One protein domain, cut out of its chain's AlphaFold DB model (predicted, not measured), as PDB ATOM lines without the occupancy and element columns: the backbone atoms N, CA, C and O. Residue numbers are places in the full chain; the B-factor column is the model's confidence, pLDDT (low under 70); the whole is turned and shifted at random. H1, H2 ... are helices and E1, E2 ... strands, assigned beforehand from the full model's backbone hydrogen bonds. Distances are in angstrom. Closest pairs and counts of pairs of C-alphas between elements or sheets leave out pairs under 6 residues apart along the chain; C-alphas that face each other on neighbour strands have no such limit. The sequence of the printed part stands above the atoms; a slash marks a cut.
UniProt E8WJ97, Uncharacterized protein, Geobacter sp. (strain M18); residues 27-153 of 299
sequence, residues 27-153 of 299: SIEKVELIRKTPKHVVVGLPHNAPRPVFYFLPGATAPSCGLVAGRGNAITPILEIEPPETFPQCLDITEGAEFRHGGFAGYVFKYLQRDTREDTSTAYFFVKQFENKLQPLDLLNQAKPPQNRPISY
ATOM      1  N   SER A  27      10.012  20.582 -11.575       77.81
ATOM      2  CA  SER A  27       8.764  21.299 -11.879       77.81
ATOM      3  C   SER A  27       7.569  20.378 -11.643       77.81
ATOM      4  O   SER A  27       7.561  19.259 -12.155       77.81
ATOM      5  N   ILE A  28       6.540  20.863 -10.936       76.00
ATOM      6  CA  ILE A  28       5.298  20.105 -10.710       76.00
ATOM      7  C   ILE A  28       4.651  19.686 -12.039       76.00
ATOM      8  O   ILE A  28       4.083  18.606 -12.134       76.00
ATOM      9  N   GLU A  29       4.767  20.508 -13.080       75.31
ATOM     10  CA  GLU A  29       4.183  20.235 -14.402       75.31
ATOM     11  C   GLU A  29       4.868  19.077 -15.140       75.31
ATOM     12  O   GLU A  29       4.315  18.540 -16.096       75.31
ATOM     13  N   LYS A  30       6.076  18.696 -14.711       78.44
ATOM     14  CA  LYS A  30       6.882  17.642 -15.339       78.44
ATOM     15  C   LYS A  30       6.752  16.287 -14.644       78.44
ATOM     16  O   LYS A  30       7.448  15.352 -15.030       78.44
ATOM     17  N   VAL A  31       5.904  16.183 -13.621       83.62
ATOM     18  CA  VAL A  31       5.748  14.966 -12.817       83.62
ATOM     19  C   VAL A  31       4.286  14.602 -12.619       83.62
ATOM     20  O   VAL A  31       3.398  15.457 -12.619       83.62
ATOM     21  N   GLU A  32       4.028  13.317 -12.401       85.12
ATOM     22  CA  GLU A  32       2.697  12.849 -12.037       85.12
ATOM     23  C   GLU A  32       2.528  12.914 -10.515       85.12
ATOM     24  O   GLU A  32       3.114  12.126  -9.774       85.12
ATOM     25  N   LEU A  33       1.729  13.871 -10.030       82.81
ATOM     26  CA  LEU A  33       1.420  13.992  -8.603       82.81
ATOM     27  C   LEU A  33       0.482  12.876  -8.129       82.81
ATOM     28  O   LEU A  33      -0.599  12.668  -8.687       82.81
ATOM     29  N   ILE A  34       0.810  12.270  -6.990       82.50
ATOM     30  CA  ILE A  34      -0.030  11.254  -6.351       82.50
ATOM     31  C   ILE A  34      -1.159  11.943  -5.571       82.50
ATOM     32  O   ILE A  34      -1.041  12.247  -4.385       82.50
ATOM     33  N   ARG A  35      -2.288  12.194  -6.251       68.62
ATOM     34  CA  ARG A  35      -3.441  12.965  -5.727       68.62
ATOM     35  C   ARG A  35      -4.191  12.312  -4.558       68.62
ATOM     36  O   ARG A  35      -4.926  13.003  -3.859       68.62
ATOM     37  N   LYS A  36      -4.047  10.994  -4.372       58.06
ATOM     38  CA  LYS A  36      -4.696  10.198  -3.309       58.06
ATOM     39  C   LYS A  36      -3.733   9.802  -2.188       58.06
ATOM     40  O   LYS A  36      -3.955   8.799  -1.517       58.06
ATOM     41  N   THR A  37      -2.666  10.561  -1.969       54.03
ATOM     42  CA  THR A  37      -1.999  10.471  -0.670       54.03
ATOM     43  C   THR A  37      -2.992  10.967   0.384       54.03
ATOM     44  O   THR A  37      -3.677  11.971   0.139       54.03
ATOM     45  N   PRO A  38      -3.166  10.268   1.523       51.81
ATOM     46  CA  PRO A  38      -3.898  10.834   2.646       51.81
ATOM     47  C   PRO A  38      -3.378  12.254   2.851       51.81
ATOM     48  O   PRO A  38      -2.183  12.497   2.685       51.81
ATOM     49  N   LYS A  39      -4.251  13.220   3.151       51.50
ATOM     50  CA  LYS A  39      -3.786  14.531   3.611       51.50
ATOM     51  C   LYS A  39      -3.031  14.280   4.915       51.50
ATOM     52  O   LYS A  39      -3.628  14.334   5.985       51.50
ATOM     53  N   HIS A  40      -1.749  13.946   4.820       55.22
ATOM     54  CA  HIS A  40      -0.861  13.810   5.948       55.22
ATOM     55  C   HIS A  40      -0.658  15.237   6.428       55.22
ATOM     56  O   HIS A  40       0.163  15.999   5.917       55.22
ATOM     57  N   VAL A  41      -1.547  15.653   7.330       60.25
ATOM     58  CA  VAL A  41      -1.357  16.861   8.110       60.25
ATOM     59  C   VAL A  41      -0.094  16.593   8.899       60.25
ATOM     60  O   VAL A  41      -0.102  15.788   9.827       60.25
ATOM     61  N   VAL A  42       0.999  17.223   8.484       71.56
ATOM     62  CA  VAL A  42       2.242  17.182   9.238       71.56
ATOM     63  C   VAL A  42       1.957  17.861  10.574       71.56
ATOM     64  O   VAL A  42       1.759  19.077  10.643       71.56
ATOM     65  N   VAL A  43       1.826  17.053  11.624       71.12
ATOM     66  CA  VAL A  43       1.393  17.525  12.940       71.12
ATOM     67  C   VAL A  43       2.445  18.482  13.497       71.12
ATOM     68  O   VAL A  43       3.635  18.186  13.467       71.12
ATOM     69  N   GLY A  44       2.001  19.624  14.030       70.62
ATOM     70  CA  GLY A  44       2.876  20.577  14.720       70.62
ATOM     71  C   GLY A  44       3.532  21.642  13.836       70.62
ATOM     72  O   GLY A  44       4.340  22.415  14.347       70.62
ATOM     73  N   LEU A  45       3.177  21.727  12.549       85.88
ATOM     74  CA  LEU A  45       3.626  22.800  11.657       85.88
ATOM     75  C   LEU A  45       2.570  23.909  11.482       85.88
ATOM     76  O   LEU A  45       1.369  23.629  11.513       85.88
ATOM     77  N   PRO A  46       2.987  25.172  11.263       85.31
ATOM     78  CA  PRO A  46       2.063  26.249  10.924       85.31
ATOM     79  C   PRO A  46       1.473  26.066   9.515       85.31
ATOM     80  O   PRO A  46       2.046  25.402   8.654       85.31
ATOM     81  N   HIS A  47       0.333  26.711   9.249       82.75
ATOM     82  CA  HIS A  47      -0.413  26.572   7.987       82.75
ATOM     83  C   HIS A  47       0.372  26.977   6.721       82.75
ATOM     84  O   HIS A  47       0.014  26.576   5.616       82.75
ATOM     85  N   ASN A  48       1.406  27.803   6.873       84.12
ATOM     86  CA  ASN A  48       2.261  28.297   5.796       84.12
ATOM     87  C   ASN A  48       3.547  27.473   5.608       84.12
ATOM     88  O   ASN A  48       4.371  27.843   4.768       84.12
ATOM     89  N   ALA A  49       3.727  26.393   6.376       89.88
ATOM     90  CA  ALA A  49       4.887  25.521   6.264       89.88
ATOM     91  C   ALA A  49       4.951  24.810   4.896       89.88
ATOM     92  O   ALA A  49       3.928  24.665   4.211       89.88
ATOM     93  N   PRO A  50       6.141  24.329   4.491       92.12
ATOM     94  CA  PRO A  50       6.293  23.530   3.284       92.12
ATOM     95  C   PRO A  50       5.407  22.286   3.337       92.12
ATOM     96  O   PRO A  50       5.334  21.602   4.358       92.12
ATOM     97  N   ARG A  51       4.733  21.987   2.227       90.69
ATOM     98  CA  ARG A  51       3.831  20.836   2.132       90.69
ATOM     99  C   ARG A  51       4.568  19.650   1.516       90.69
ATOM    100  O   ARG A  51       5.166  19.839   0.453       90.69
ATOM    101  N   PRO A  52       4.501  18.452   2.120       91.56
ATOM    102  CA  PRO A  52       5.002  17.247   1.478       91.56
ATOM    103  C   PRO A  52       4.170  16.916   0.240       91.56
ATOM    104  O   PRO A  52       2.949  17.096   0.222       91.56
ATOM    105  N   VAL A  53       4.845  16.433  -0.796       91.25
ATOM    106  CA  VAL A  53       4.230  15.908  -2.014       91.25
ATOM    107  C   VAL A  53       4.913  14.612  -2.415       91.25
ATOM    108  O   VAL A  53       6.126  14.470  -2.266       91.25
ATOM    109  N   PHE A  54       4.123  13.694  -2.959       91.69
ATOM    110  CA  PHE A  54       4.602  12.460  -3.570       91.69
ATOM    111  C   PHE A  54       4.313  12.507  -5.066       91.69
ATOM    112  O   PHE A  54       3.257  13.000  -5.484       91.69
ATOM    113  N   TYR A  55       5.254  12.022  -5.866       91.69
ATOM    114  CA  TYR A  55       5.178  12.103  -7.319       91.69
ATOM    115  C   TYR A  55       5.952  10.974  -7.993       91.69
ATOM    116  O   TYR A  55       6.878  10.416  -7.411       91.69
ATOM    117  N   PHE A  56       5.587  10.671  -9.235       90.69
ATOM    118  CA  PHE A  56       6.375   9.818 -10.119       90.69
ATOM    119  C   PHE A  56       7.182  10.686 -11.083       90.69
ATOM    120  O   PHE A  56       6.639  11.584 -11.738       90.69
ATOM    121  N   LEU A  57       8.485  10.414 -11.169       89.75
ATOM    122  CA  LEU A  57       9.314  10.920 -12.259       89.75
ATOM    123  C   LEU A  57       8.946  10.193 -13.567       89.75
ATOM    124  O   LEU A  57       8.485   9.050 -13.516       89.75
ATOM    125  N   PRO A  58       9.133  10.815 -14.745       87.75
ATOM    126  CA  PRO A  58       8.838  10.166 -16.020       87.75
ATOM    127  C   PRO A  58       9.547   8.810 -16.157       87.75
ATOM    128  O   PRO A  58      10.771   8.740 -16.103       87.75
ATOM    129  N   GLY A  59       8.777   7.734 -16.330       87.81
ATOM    130  CA  GLY A  59       9.302   6.366 -16.438       87.81
ATOM    131  C   GLY A  59       9.584   5.659 -15.105       87.81
ATOM    132  O   GLY A  59       9.955   4.487 -15.123       87.81
ATOM    133  N   ALA A  60       9.385   6.319 -13.958       87.75
ATOM    134  CA  ALA A  60       9.485   5.681 -12.648       87.75
ATOM    135  C   ALA A  60       8.275   4.776 -12.376       87.75
ATOM    136  O   ALA A  60       7.140   5.102 -12.724       87.75
ATOM    137  N   THR A  61       8.513   3.656 -11.692       86.50
ATOM    138  CA  THR A  61       7.457   2.716 -11.261       86.50
ATOM    139  C   THR A  61       7.194   2.761  -9.755       86.50
ATOM    140  O   THR A  61       6.268   2.115  -9.266       86.50
ATOM    141  N   ALA A  62       7.976   3.551  -9.018       87.56
ATOM    142  CA  ALA A  62       7.850   3.755  -7.582       87.56
ATOM    143  C   ALA A  62       7.862   5.261  -7.236       87.56
ATOM    144  O   ALA A  62       8.317   6.067  -8.052       87.56
ATOM    145  N   PRO A  63       7.314   5.664  -6.073       89.56
ATOM    146  CA  PRO A  63       7.123   7.072  -5.745       89.56
ATOM    147  C   PRO A  63       8.392   7.754  -5.204       89.56
ATOM    148  O   PRO A  63       9.054   7.249  -4.294       89.56
ATOM    149  N   SER A  64       8.640   8.967  -5.697       92.56
ATOM    150  CA  SER A  64       9.516   9.976  -5.089       92.56
ATOM    151  C   SER A  64       8.738  10.837  -4.090       92.56
ATOM    152  O   SER A  64       7.502  10.889  -4.114       92.56
ATOM    153  N   CYS A  65       9.452  11.588  -3.249       93.50
ATOM    154  CA  CYS A  65       8.849  12.638  -2.435       93.50
ATOM    155  C   CYS A  65       9.691  13.912  -2.364       93.50
ATOM    156  O   CYS A  65      10.915  13.922  -2.496       93.50
ATOM    157  N   GLY A  66       9.001  15.018  -2.114       94.00
ATOM    158  CA  GLY A  66       9.605  16.331  -1.984       94.00
ATOM    159  C   GLY A  66       8.710  17.296  -1.226       94.00
ATOM    160  O   GLY A  66       7.689  16.921  -0.648       94.00
ATOM    161  N   LEU A  67       9.108  18.563  -1.230       93.81
ATOM    162  CA  LEU A  67       8.413  19.647  -0.551       93.81
ATOM    163  C   LEU A  67       8.039  20.746  -1.536       93.81
ATOM    164  O   LEU A  67       8.804  21.065  -2.444       93.81
ATOM    165  N   VAL A  68       6.897  21.384  -1.303       91.00
ATOM    166  CA  VAL A  68       6.456  22.566  -2.050       91.00
ATOM    167  C   VAL A  68       6.223  23.714  -1.077       91.00
ATOM    168  O   VAL A  68       5.495  23.569  -0.091       91.00
ATOM    169  N   ALA A  69       6.823  24.874  -1.344       89.25
ATOM    170  CA  ALA A  69       6.562  26.085  -0.569       89.25
ATOM    171  C   ALA A  69       5.179  26.655  -0.916       89.25
ATOM    172  O   ALA A  69       4.952  27.062  -2.053       89.25
ATOM    173  N   GLY A  70       4.260  26.735   0.052       77.62
ATOM    174  CA  GLY A  70       2.986  27.454  -0.098       77.62
ATOM    175  C   GLY A  70       2.200  27.097  -1.372       77.62
ATOM    176  O   GLY A  70       1.766  25.952  -1.547       77.62
ATOM    177  N   ARG A  71       1.997  28.099  -2.243       72.62
ATOM    178  CA  ARG A  71       1.345  27.991  -3.569       72.62
ATOM    179  C   ARG A  71       2.342  27.866  -4.737       72.62
ATOM    180  O   ARG A  71       1.969  28.108  -5.878       72.62
ATOM    181  N   GLY A  72       3.609  27.573  -4.455       72.38
ATOM    182  CA  GLY A  72       4.643  27.416  -5.472       72.38
ATOM    183  C   GLY A  72       4.408  26.207  -6.379       72.38
ATOM    184  O   GLY A  72       3.724  25.257  -6.002       72.38
ATOM    185  N   ASN A  73       5.029  26.247  -7.561       78.06
ATOM    186  CA  ASN A  73       4.954  25.190  -8.579       78.06
ATOM    187  C   ASN A  73       6.261  24.384  -8.718       78.06
ATOM    188  O   ASN A  73       6.415  23.599  -9.652       78.06
ATOM    189  N   ALA A  74       7.216  24.596  -7.809       87.50
ATOM    190  CA  ALA A  74       8.494  23.896  -7.786       87.50
ATOM    191  C   ALA A  74       8.549  22.944  -6.592       87.50
ATOM    192  O   ALA A  74       8.210  23.324  -5.468       87.50
ATOM    193  N   ILE A  75       8.991  21.719  -6.853       90.94
ATOM    194  CA  ILE A  75       9.268  20.693  -5.859       90.94
ATOM    195  C   ILE A  75      10.747  20.789  -5.496       90.94
ATOM    196  O   ILE A  75      11.617  20.787  -6.368       90.94
ATOM    197  N   THR A  76      11.028  20.848  -4.199       93.56
ATOM    198  CA  THR A  76      12.353  20.586  -3.642       93.56
ATOM    199  C   THR A  76      12.431  19.106  -3.279       93.56
ATOM    200  O   THR A  76      11.749  18.700  -2.331       93.56
ATOM    201  N   PRO A  77      13.210  18.295  -4.016       92.69
ATOM    202  CA  PRO A  77      13.301  16.860  -3.769       92.69
ATOM    203  C   PRO A  77      13.834  16.553  -2.366       92.69
ATOM    204  O   PRO A  77      14.818  17.157  -1.929       92.69
ATOM    205  N   ILE A  78      13.179  15.619  -1.668       93.50
ATOM    206  CA  ILE A  78      13.714  14.983  -0.453       93.50
ATOM    207  C   ILE A  78      14.431  13.699  -0.860       93.50
ATOM    208  O   ILE A  78      15.593  13.503  -0.516       93.50
ATOM    209  N   LEU A  79      13.711  12.849  -1.592       92.25
ATOM    210  CA  LEU A  79      14.164  11.555  -2.068       92.25
ATOM    211  C   LEU A  79      13.551  11.323  -3.447       92.25
ATOM    212  O   LEU A  79      12.326  11.266  -3.585       92.25
ATOM    213  N   GLU A  80      14.408  11.221  -4.455       90.31
ATOM    214  CA  GLU A  80      14.025  10.916  -5.828       90.31
ATOM    215  C   GLU A  80      14.554   9.549  -6.222       90.31
ATOM    216  O   GLU A  80      15.682   9.192  -5.891       90.31
ATOM    217  N   ILE A  81      13.714   8.803  -6.929       87.50
ATOM    218  CA  ILE A  81      14.100   7.552  -7.558       87.50
ATOM    219  C   ILE A  81      14.562   7.803  -8.990       87.50
ATOM    220  O   ILE A  81      13.863   8.466  -9.755       87.50
ATOM    221  N   GLU A  82      15.711   7.261  -9.379       85.69
ATOM    222  CA  GLU A  82      16.193   7.364 -10.756       85.69
ATOM    223  C   GLU A  82      15.584   6.239 -11.610       85.69
ATOM    224  O   GLU A  82      15.797   5.065 -11.324       85.69
ATOM    225  N   PRO A  83      14.803   6.523 -12.667       83.94
ATOM    226  CA  PRO A  83      14.299   5.468 -13.546       83.94
ATOM    227  C   PRO A  83      15.448   4.703 -14.234       83.94
ATOM    228  O   PRO A  83      16.403   5.336 -14.684       83.94
ATOM    229  N   PRO A  84      15.350   3.368 -14.407       85.94
ATOM    230  CA  PRO A  84      14.191   2.501 -14.168       85.94
ATOM    231  C   PRO A  84      14.178   1.852 -12.772       85.94
ATOM    232  O   PRO A  84      13.541   0.812 -12.587       85.94
ATOM    233  N   GLU A  85      14.918   2.399 -11.808       85.00
ATOM    234  CA  GLU A  85      15.056   1.791 -10.491       85.00
ATOM    235  C   GLU A  85      13.709   1.710  -9.761       85.00
ATOM    236  O   GLU A  85      12.730   2.394 -10.082       85.00
ATOM    237  N   THR A  86      13.656   0.821  -8.766       86.62
ATOM    238  CA  THR A  86      12.505   0.662  -7.859       86.62
ATOM    239  C   THR A  86      12.816   1.092  -6.427       86.62
ATOM    240  O   THR A  86      11.893   1.171  -5.625       86.62
ATOM    241  N   PHE A  87      14.068   1.439  -6.123       88.12
ATOM    242  CA  PHE A  87      14.525   1.967  -4.841       88.12
ATOM    243  C   PHE A  87      15.524   3.111  -5.081       88.12
ATOM    244  O   PHE A  87      16.112   3.140  -6.155       88.12
ATOM    245  N   PRO A  88      15.736   4.022  -4.116       89.94
ATOM    246  CA  PRO A  88      15.009   4.130  -2.853       89.94
ATOM    247  C   PRO A  88      13.588   4.687  -3.057       89.94
ATOM    248  O   PRO A  88      13.341   5.498  -3.945       89.94
ATOM    249  N   GLN A  89      12.631   4.240  -2.239       90.50
ATOM    250  CA  GLN A  89      11.239   4.712  -2.274       90.50
ATOM    251  C   GLN A  89      10.942   5.591  -1.073       90.50
ATOM    252  O   GLN A  89      11.266   5.228   0.061       90.50
ATOM    253  N   CYS A  90      10.225   6.687  -1.297       90.94
ATOM    254  CA  CYS A  90       9.668   7.456  -0.195       90.94
ATOM    255  C   CYS A  90       8.298   6.894   0.180       90.94
ATOM    256  O   CYS A  90       7.366   6.917  -0.624       90.94
ATOM    257  N   LEU A  91       8.180   6.377   1.401       89.81
ATOM    258  CA  LEU A  91       6.955   5.744   1.877       89.81
ATOM    259  C   LEU A  91       6.041   6.723   2.609       89.81
ATOM    260  O   LEU A  91       4.824   6.617   2.488       89.81
ATOM    261  N   ASP A  92       6.615   7.639   3.393       89.94
ATOM    262  CA  ASP A  92       5.825   8.525   4.248       89.94
ATOM    263  C   ASP A  92       6.601   9.783   4.672       89.94
ATOM    264  O   ASP A  92       7.823   9.748   4.814       89.94
ATOM    265  N   ILE A  93       5.875  10.877   4.925       91.25
ATOM    266  CA  ILE A  93       6.357  12.106   5.569       91.25
ATOM    267  C   ILE A  93       5.326  12.489   6.639       91.25
ATOM    268  O   ILE A  93       4.330  13.159   6.359       91.25
ATOM    269  N   THR A  94       5.558  12.050   7.875       83.25
ATOM    270  CA  THR A  94       4.545  12.078   8.948       83.25
ATOM    271  C   THR A  94       4.667  13.254   9.900       83.25
ATOM    272  O   THR A  94       3.668  13.761  10.409       83.25
ATOM    273  N   GLU A  95       5.896  13.678  10.174       91.00
ATOM    274  CA  GLU A  95       6.202  14.625  11.238       91.00
ATOM    275  C   GLU A  95       7.107  15.734  10.720       91.00
ATOM    276  O   GLU A  95       7.998  15.519   9.892       91.00
ATOM    277  N   GLY A  96       6.910  16.926  11.268       94.12
ATOM    278  CA  GLY A  96       7.755  18.064  10.984       94.12
ATOM    279  C   GLY A  96       7.798  19.020  12.159       94.12
ATOM    280  O   GLY A  96       6.892  19.058  12.988       94.12
ATOM    281  N   ALA A  97       8.878  19.781  12.243       95.81
ATOM    282  CA  ALA A  97       9.018  20.839  13.228       95.81
ATOM    283  C   ALA A  97       9.693  22.059  12.615       95.81
ATOM    284  O   ALA A  97      10.551  21.948  11.739       95.81
ATOM    285  N   GLU A  98       9.299  23.225  13.109       95.75
ATOM    286  CA  GLU A  98       9.874  24.509  12.738       95.75
ATOM    287  C   GLU A  98      10.995  24.901  13.709       95.75
ATOM    288  O   GLU A  98      10.934  24.644  14.913       95.75
ATOM    289  N   PHE A  99      12.004  25.589  13.188       95.44
ATOM    290  CA  PHE A  99      12.948  26.379  13.963       95.44
ATOM    291  C   PHE A  99      13.203  27.718  13.272       95.44
ATOM    292  O   PHE A  99      13.000  27.874  12.074       95.44
ATOM    293  N   ARG A 100      13.680  28.708  14.019       94.25
ATOM    294  CA  ARG A 100      13.983  30.048  13.503       94.25
ATOM    295  C   ARG A 100      15.464  30.346  13.626       94.25
ATOM    296  O   ARG A 100      16.027  30.176  14.703       94.25
ATOM    297  N   HIS A 101      16.116  30.796  12.559       91.31
ATOM    298  CA  HIS A 101      17.541  31.126  12.599       91.31
ATOM    299  C   HIS A 101      17.870  32.234  11.602       91.31
ATOM    300  O   HIS A 101      17.453  32.161  10.458       91.31
ATOM    301  N   GLY A 102      18.631  33.253  12.016       86.88
ATOM    302  CA  GLY A 102      19.186  34.251  11.090       86.88
ATOM    303  C   GLY A 102      18.162  34.949  10.181       86.88
ATOM    304  O   GLY A 102      18.490  35.219   9.031       86.88
ATOM    305  N   GLY A 103      16.943  35.201  10.671       88.31
ATOM    306  CA  GLY A 103      15.869  35.857   9.909       88.31
ATOM    307  C   GLY A 103      15.109  34.952   8.931       88.31
ATOM    308  O   GLY A 103      14.384  35.464   8.083       88.31
ATOM    309  N   PHE A 104      15.282  33.628   9.004       91.44
ATOM    310  CA  PHE A 104      14.512  32.674   8.204       91.44
ATOM    311  C   PHE A 104      13.818  31.604   9.059       91.44
ATOM    312  O   PHE A 104      14.265  31.249  10.157       91.44
ATOM    313  N   ALA A 105      12.740  31.043   8.498       93.69
ATOM    314  CA  ALA A 105      12.075  29.846   9.003       93.69
ATOM    315  C   ALA A 105      12.761  28.594   8.450       93.69
ATOM    316  O   ALA A 105      12.859  28.396   7.239       93.69
ATOM    317  N   GLY A 106      13.286  27.769   9.345       95.94
ATOM    318  CA  GLY A 106      13.805  26.446   9.056       95.94
ATOM    319  C   GLY A 106      12.782  25.378   9.419       95.94
ATOM    320  O   GLY A 106      12.016  25.532  10.367       95.94
ATOM    321  N   TYR A 107      12.789  24.282   8.678       96.56
ATOM    322  CA  TYR A 107      11.924  23.137   8.912       96.56
ATOM    323  C   TYR A 107      12.747  21.861   8.863       96.56
ATOM    324  O   TYR A 107      13.683  21.748   8.071       96.56
ATOM    325  N   VAL A 108      12.384  20.904   9.705       96.75
ATOM    326  CA  VAL A 108      12.841  19.519   9.618       96.75
ATOM    327  C   VAL A 108      11.635  18.633   9.359       96.75
ATOM    328  O   VAL A 108      10.609  18.794  10.016       96.75
ATOM    329  N   PHE A 109      11.767  17.707   8.417       95.25
ATOM    330  CA  PHE A 109      10.764  16.700   8.093       95.25
ATOM    331  C   PHE A 109      11.340  15.320   8.357       95.25
ATOM    332  O   PHE A 109      12.450  15.019   7.919       95.25
ATOM    333  N   LYS A 110      10.588  14.487   9.069       93.69
ATOM    334  CA  LYS A 110      10.884  13.066   9.225       93.69
ATOM    335  C   LYS A 110      10.203  12.317   8.092       93.69
ATOM    336  O   LYS A 110       8.998  12.474   7.899       93.69
ATOM    337  N   TYR A 111      10.966  11.497   7.384       92.44
ATOM    338  CA  TYR A 111      10.442  10.669   6.310       92.44
ATOM    339  C   TYR A 111      10.870   9.215   6.475       92.44
ATOM    340  O   TYR A 111      11.930   8.912   7.032       92.44
ATOM    341  N   LEU A 112       9.995   8.321   6.031       92.38
ATOM    342  CA  LEU A 112      10.242   6.891   5.973       92.38
ATOM    343  C   LEU A 112      10.674   6.553   4.551       92.38
ATOM    344  O   LEU A 112       9.924   6.810   3.605       92.38
ATOM    345  N   GLN A 113      11.861   5.977   4.406       92.81
ATOM    346  CA  GLN A 113      12.360   5.500   3.126       92.81
ATOM    347  C   GLN A 113      12.515   3.988   3.133       92.81
ATOM    348  O   GLN A 113      12.724   3.366   4.175       92.81
ATOM    349  N   ARG A 114      12.414   3.405   1.948       93.31
ATOM    350  CA  ARG A 114      12.698   2.000   1.703       93.31
ATOM    351  C   ARG A 114      13.859   1.908   0.728       93.31
ATOM    352  O   ARG A 114      13.718   2.336  -0.414       93.31
ATOM    353  N   ASP A 115      14.972   1.364   1.199       89.19
ATOM    354  CA  ASP A 115      16.242   1.316   0.467       89.19
ATOM    355  C   ASP A 115      16.367   0.024  -0.359       89.19
ATOM    356  O   ASP A 115      16.972   0.014  -1.427       89.19
ATOM    357  N   THR A 116      15.748  -1.062   0.108       89.38
ATOM    358  CA  THR A 116      15.647  -2.354  -0.587       89.38
ATOM    359  C   THR A 116      14.256  -2.948  -0.361       89.38
ATOM    360  O   THR A 116      13.399  -2.341   0.283       89.38
ATOM    361  N   ARG A 117      13.981  -4.154  -0.866       85.62
ATOM    362  CA  ARG A 117      12.687  -4.811  -0.634       85.62
ATOM    363  C   ARG A 117      12.425  -5.070   0.856       85.62
ATOM    364  O   ARG A 117      11.270  -4.995   1.280       85.62
ATOM    365  N   GLU A 118      13.467  -5.355   1.625       89.88
ATOM    366  CA  GLU A 118      13.395  -5.716   3.040       89.88
ATOM    367  C   GLU A 118      13.765  -4.553   3.978       89.88
ATOM    368  O   GLU A 118      13.298  -4.520   5.118       89.88
ATOM    369  N   ASP A 119      14.537  -3.569   3.506       92.50
ATOM    370  CA  ASP A 119      15.110  -2.528   4.361       92.50
ATOM    371  C   ASP A 119      14.304  -1.233   4.332       92.50
ATOM    372  O   ASP A 119      14.178  -0.555   3.310       92.50
ATOM    373  N   THR A 120      13.786  -0.859   5.501       92.25
ATOM    374  CA  THR A 120      13.102   0.418   5.717       92.25
ATOM    375  C   THR A 120      13.841   1.215   6.785       92.25
ATOM    376  O   THR A 120      14.165   0.690   7.851       92.25
ATOM    377  N   SER A 121      14.092   2.494   6.521       91.44
ATOM    378  CA  SER A 121      14.837   3.375   7.413       91.44
ATOM    379  C   SER A 121      14.137   4.727   7.580       91.44
ATOM    380  O   SER A 121      13.342   5.168   6.752       91.44
ATOM    381  N   THR A 122      14.371   5.373   8.724       91.69
ATOM    382  CA  THR A 122      13.885   6.733   8.993       91.69
ATOM    383  C   THR A 122      15.013   7.718   8.752       91.69
ATOM    384  O   THR A 122      16.104   7.563   9.305       91.69
ATOM    385  N   ALA A 123      14.719   8.769   8.000       92.50
ATOM    386  CA  ALA A 123      15.647   9.849   7.728       92.50
ATOM    387  C   ALA A 123      14.987  11.213   7.966       92.50
ATOM    388  O   ALA A 123      13.785  11.328   8.234       92.50
ATOM    389  N   TYR A 124      15.811  12.259   7.939       94.94
ATOM    390  CA  TYR A 124      15.392  13.619   8.248       94.94
ATOM    391  C   TYR A 124      15.890  14.573   7.180       94.94
ATOM    392  O   TYR A 124      17.038  14.480   6.751       94.94
ATOM    393  N   PHE A 125      15.031  15.502   6.777       96.44
ATOM    394  CA  PHE A 125      15.351  16.495   5.768       96.44
ATOM    395  C   PHE A 125      15.123  17.899   6.311       96.44
ATOM    396  O   PHE A 125      14.022  18.253   6.731       96.44
ATOM    397  N   PHE A 126      16.184  18.693   6.308       97.38
ATOM    398  CA  PHE A 126      16.220  20.069   6.760       97.38
ATOM    399  C   PHE A 126      16.180  21.017   5.566       97.38
ATOM    400  O   PHE A 126      16.985  20.923   4.634       97.38
ATOM    401  N   VAL A 127      15.281  21.990   5.638       96.69
ATOM    402  CA  VAL A 127      15.159  23.074   4.663       96.69
ATOM    403  C   VAL A 127      15.045  24.406   5.375       96.69
ATOM    404  O   VAL A 127      14.528  24.486   6.487       96.69
ATOM    405  N   LYS A 128      15.486  25.471   4.716       95.12
ATOM    406  CA  LYS A 128      15.058  26.829   5.040       95.12
ATOM    407  C   LYS A 128      14.058  27.304   4.001       95.12
ATOM    408  O   LYS A 128      14.198  27.012   2.813       95.12
ATOM    409  N   GLN A 129      13.066  28.047   4.457       91.94
ATOM    410  CA  GLN A 129      12.104  28.723   3.611       91.94
ATOM    411  C   GLN A 129      12.473  30.199   3.513       91.94
ATOM    412  O   GLN A 129      12.635  30.883   4.526       91.94
ATOM    413  N   PHE A 130      12.588  30.680   2.279       83.81
ATOM    414  CA  PHE A 130      12.733  32.091   1.957       83.81
ATOM    415  C   PHE A 130      11.632  32.454   0.964       83.81
ATOM    416  O   PHE A 130      11.625  31.961  -0.164       83.81
ATOM    417  N   GLU A 131      10.669  33.262   1.409       80.94
ATOM    418  CA  GLU A 131       9.460  33.575   0.640       80.94
ATOM    419  C   GLU A 131       8.751  32.285   0.157       80.94
ATOM    420  O   GLU A 131       8.341  31.449   0.968       80.94
ATOM    421  N   ASN A 132       8.636  32.102  -1.163       81.12
ATOM    422  CA  ASN A 132       8.041  30.932  -1.817       81.12
ATOM    423  C   ASN A 132       9.092  29.939  -2.345       81.12
ATOM    424  O   ASN A 132       8.800  29.150  -3.244       81.12
ATOM    425  N   LYS A 133      10.323  29.987  -1.829       86.06
ATOM    426  CA  LYS A 133      11.406  29.072  -2.195       86.06
ATOM    427  C   LYS A 133      11.846  28.268  -0.981       86.06
ATOM    428  O   LYS A 133      11.894  28.780   0.139       86.06
ATOM    429  N   LEU A 134      12.197  27.008  -1.219       93.00
ATOM    430  CA  LEU A 134      12.853  26.160  -0.233       93.00
ATOM    431  C   LEU A 134      14.291  25.946  -0.672       93.00
ATOM    432  O   LEU A 134      14.557  25.672  -1.841       93.00
ATOM    433  N   GLN A 135      15.205  26.055   0.278       93.50
ATOM    434  CA  GLN A 135      16.603  25.719   0.076       93.50
ATOM    435  C   GLN A 135      16.981  24.622   1.075       93.50
ATOM    436  O   GLN A 135      16.820  24.833   2.285       93.50
ATOM    437  N   PRO A 136      17.466  23.460   0.608       94.94
ATOM    438  CA  PRO A 136      18.031  22.441   1.481       94.94
ATOM    439  C   PRO A 136      19.143  23.016   2.358       94.94
ATOM    440  O   PRO A 136      19.943  23.845   1.929       94.94
ATOM    441  N   LEU A 137      19.187  22.585   3.615       95.56
ATOM    442  CA  LEU A 137      20.268  22.930   4.530       95.56
ATOM    443  C   LEU A 137      21.302  21.807   4.494       95.56
ATOM    444  O   LEU A 137      21.310  20.945   5.369       95.56
ATOM    445  N   ASP A 138      22.173  21.809   3.481       93.12
ATOM    446  CA  ASP A 138      23.106  20.701   3.218       93.12
ATOM    447  C   ASP A 138      24.006  20.360   4.403       93.12
ATOM    448  O   ASP A 138      24.173  19.186   4.721       93.12
ATOM    449  N   LEU A 139      24.477  21.370   5.142       93.50
ATOM    450  CA  LEU A 139      25.213  21.168   6.394       93.50
ATOM    451  C   LEU A 139      24.461  20.254   7.379       93.50
ATOM    452  O   LEU A 139      25.082  19.465   8.087       93.50
ATOM    453  N   LEU A 140      23.136  20.391   7.463       96.00
ATOM    454  CA  LEU A 140      22.297  19.590   8.354       96.00
ATOM    455  C   LEU A 140      21.918  18.249   7.719       96.00
ATOM    456  O   LEU A 140      21.918  17.244   8.421       96.00
ATOM    457  N   ASN A 141      21.646  18.229   6.412       94.19
ATOM    458  CA  ASN A 141      21.259  17.022   5.673       94.19
ATOM    459  C   ASN A 141      22.405  16.014   5.519       94.19
ATOM    460  O   ASN A 141      22.160  14.817   5.441       94.19
ATOM    461  N   GLN A 142      23.653  16.481   5.502       93.12
ATOM    462  CA  GLN A 142      24.847  15.630   5.489       93.12
ATOM    463  C   GLN A 142      25.293  15.226   6.901       93.12
ATOM    464  O   GLN A 142      26.101  14.310   7.077       93.12
ATOM    465  N   ALA A 143      24.799  15.915   7.931       92.62
ATOM    466  CA  ALA A 143      25.096  15.575   9.311       92.62
ATOM    467  C   ALA A 143      24.240  14.386   9.774       92.62
ATOM    468  O   ALA A 143      23.143  14.153   9.281       92.62
ATOM    469  N   LYS A 144      24.735  13.632  10.763       92.88
ATOM    470  CA  LYS A 144      23.990  12.527  11.385       92.88
ATOM    471  C   LYS A 144      23.165  13.059  12.567       92.88
ATOM    472  O   LYS A 144      23.753  13.304  13.628       92.88
ATOM    473  N   PRO A 145      21.845  13.279  12.422       93.12
ATOM    474  CA  PRO A 145      21.011  13.716  13.532       93.12
ATOM    475  C   PRO A 145      20.897  12.627  14.614       93.12
ATOM    476  O   PRO A 145      21.020  11.434  14.317       93.12
ATOM    477  N   PRO A 146      20.642  13.011  15.878       92.56
ATOM    478  CA  PRO A 146      20.371  12.067  16.955       92.56
ATOM    479  C   PRO A 146      19.139  11.208  16.652       92.56
ATOM    480  O   PRO A 146      18.055  11.729  16.411       92.56
ATOM    481  N   GLN A 147      19.303   9.890  16.709       89.94
ATOM    482  CA  GLN A 147      18.217   8.940  16.472       89.94
ATOM    483  C   GLN A 147      17.284   8.834  17.687       89.94
ATOM    484  O   GLN A 147      17.678   9.156  18.811       89.94
ATOM    485  N   ASN A 148      16.054   8.357  17.465       88.56
ATOM    486  CA  ASN A 148      15.047   8.110  18.510       88.56
ATOM    487  C   ASN A 148      14.717   9.344  19.370       88.56
ATOM    488  O   ASN A 148      14.504   9.248  20.580       88.56
ATOM    489  N   ARG A 149      14.704  10.527  18.750       93.31
ATOM    490  CA  ARG A 149      14.321  11.790  19.389       93.31
ATOM    491  C   ARG A 149      13.031  12.330  18.768       93.31
ATOM    492  O   ARG A 149      12.806  12.110  17.581       93.31
ATOM    493  N   PRO A 150      12.196  13.050  19.541       93.62
ATOM    494  CA  PRO A 150      11.024  13.715  18.982       93.62
ATOM    495  C   PRO A 150      11.446  14.773  17.956       93.62
ATOM    496  O   PRO A 150      12.502  15.395  18.100       93.62
ATOM    497  N   ILE A 151      10.604  15.023  16.952       94.56
ATOM    498  CA  ILE A 151      10.915  15.943  15.848       94.56
ATOM    499  C   ILE A 151      11.241  17.374  16.323       94.56
ATOM    500  O   ILE A 151      12.119  18.034  15.769       94.56
ATOM    501  N   SER A 152      10.641  17.822  17.430       95.25
ATOM    502  CA  SER A 152      10.948  19.111  18.070       95.25
ATOM    503  C   SER A 152      12.387  19.199  18.592       95.25
ATOM    504  O   SER A 152      13.034  20.239  18.476       95.25
ATOM    505  N   TYR A 153      12.936  18.097  19.108       96.38
ATOM    506  CA  TYR A 153      14.345  18.035  19.493       96.38
ATOM    507  C   TYR A 153      15.260  18.116  18.266       96.38
ATOM    508  O   TYR A 153      16.331  18.711  18.342       96.38
TER     509      TYR A 153
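Overview. This is residues 27 to 153 of the 299 residues of an uncharacterized protein of Geobacter sp. (strain M18) (UniProt E8WJ97). Two strongly twisted sheets lie partly face to face, a large one of four strands with long E4, E5 and E6, and a small one of the shorter E1, E2 and E3. The short H1 packs on the large sheet at E6, residues 142 to 153 run on from it as a tail, and residues 27 to 50 form a long stretch with no named element. The 127 printed residues hold seven named strands and one named helix, in the order E1 E2 E3 E4 E5 E6 E7 H1; the sheets are antiparallel, ordered E4 E5 E6 E7 and E1 E2 E3. The class is mostly strand, though under half of the residues are in named elements. The whole is compact, with a radius of gyration of the C-alphas of 14.2 A, and rounded, spanning 41 by 33 by 27 A.

Arrangement. E4 (residues 89 to 101), E5 (104 to 114), E6 (120 to 130) and E7 (133 to 136) form a meander, each strand the antiparallel neighbour of the one before. N 97 and O 108 of E4 and E5 are 3.0 A apart, N 109 and O 125 of E5 and E6 2.9 A, and N 128 and O 135 of E6 and E7 2.8 A, within hydrogen-bond range. E4 bends by 76 degrees at residue 92. H1 (residues 138 to 141) is on this sheet at a height of 6.3 A, over none of its strands, but only just: 2 of its 4 C-alphas fall on E6. The closest C-alphas of H1 and E6 are those of Asn 141 and Phe 125, 5.9 A apart. H1 is too short for an O i to N i+4 pair; its one O i to N i+3 pair is within range. E1 (residues 51 to 56), E2 (64 to 68) and E3 (74 to 79) form a second meander, with N 53 and O 66 2.9 A apart, and N 76 and O 67 2.8 A. Between the sheets, the closest C-alphas of E2 and E4 are those of Ser 64 and Cys 90, 5.5 A, and of E3 and E7 those of Thr 76 and Leu 134, 6.6 A. E1 and E6 are apart.

Along the chain. E4 is 31.0 A long, E5 31.4 A and E6 31.9 A. E1 measures 16.7 A from C-alpha 51 at (3.831, 20.836, 2.132), E2 13.3 A, E3 14.7 A and E7 10.1 A. H1, 4.8 A long, ends at C-alpha 141 at (21.259, 17.022, 5.673).

Size, cuts and confidence. The C-alphas of Gly 103 and Glu 118 are the farthest apart, 42.2 A. The printed part has no cut, and no link between named elements is long. The mean pLDDT of the printed part is 87.5; residues 35 to 41 are under 70.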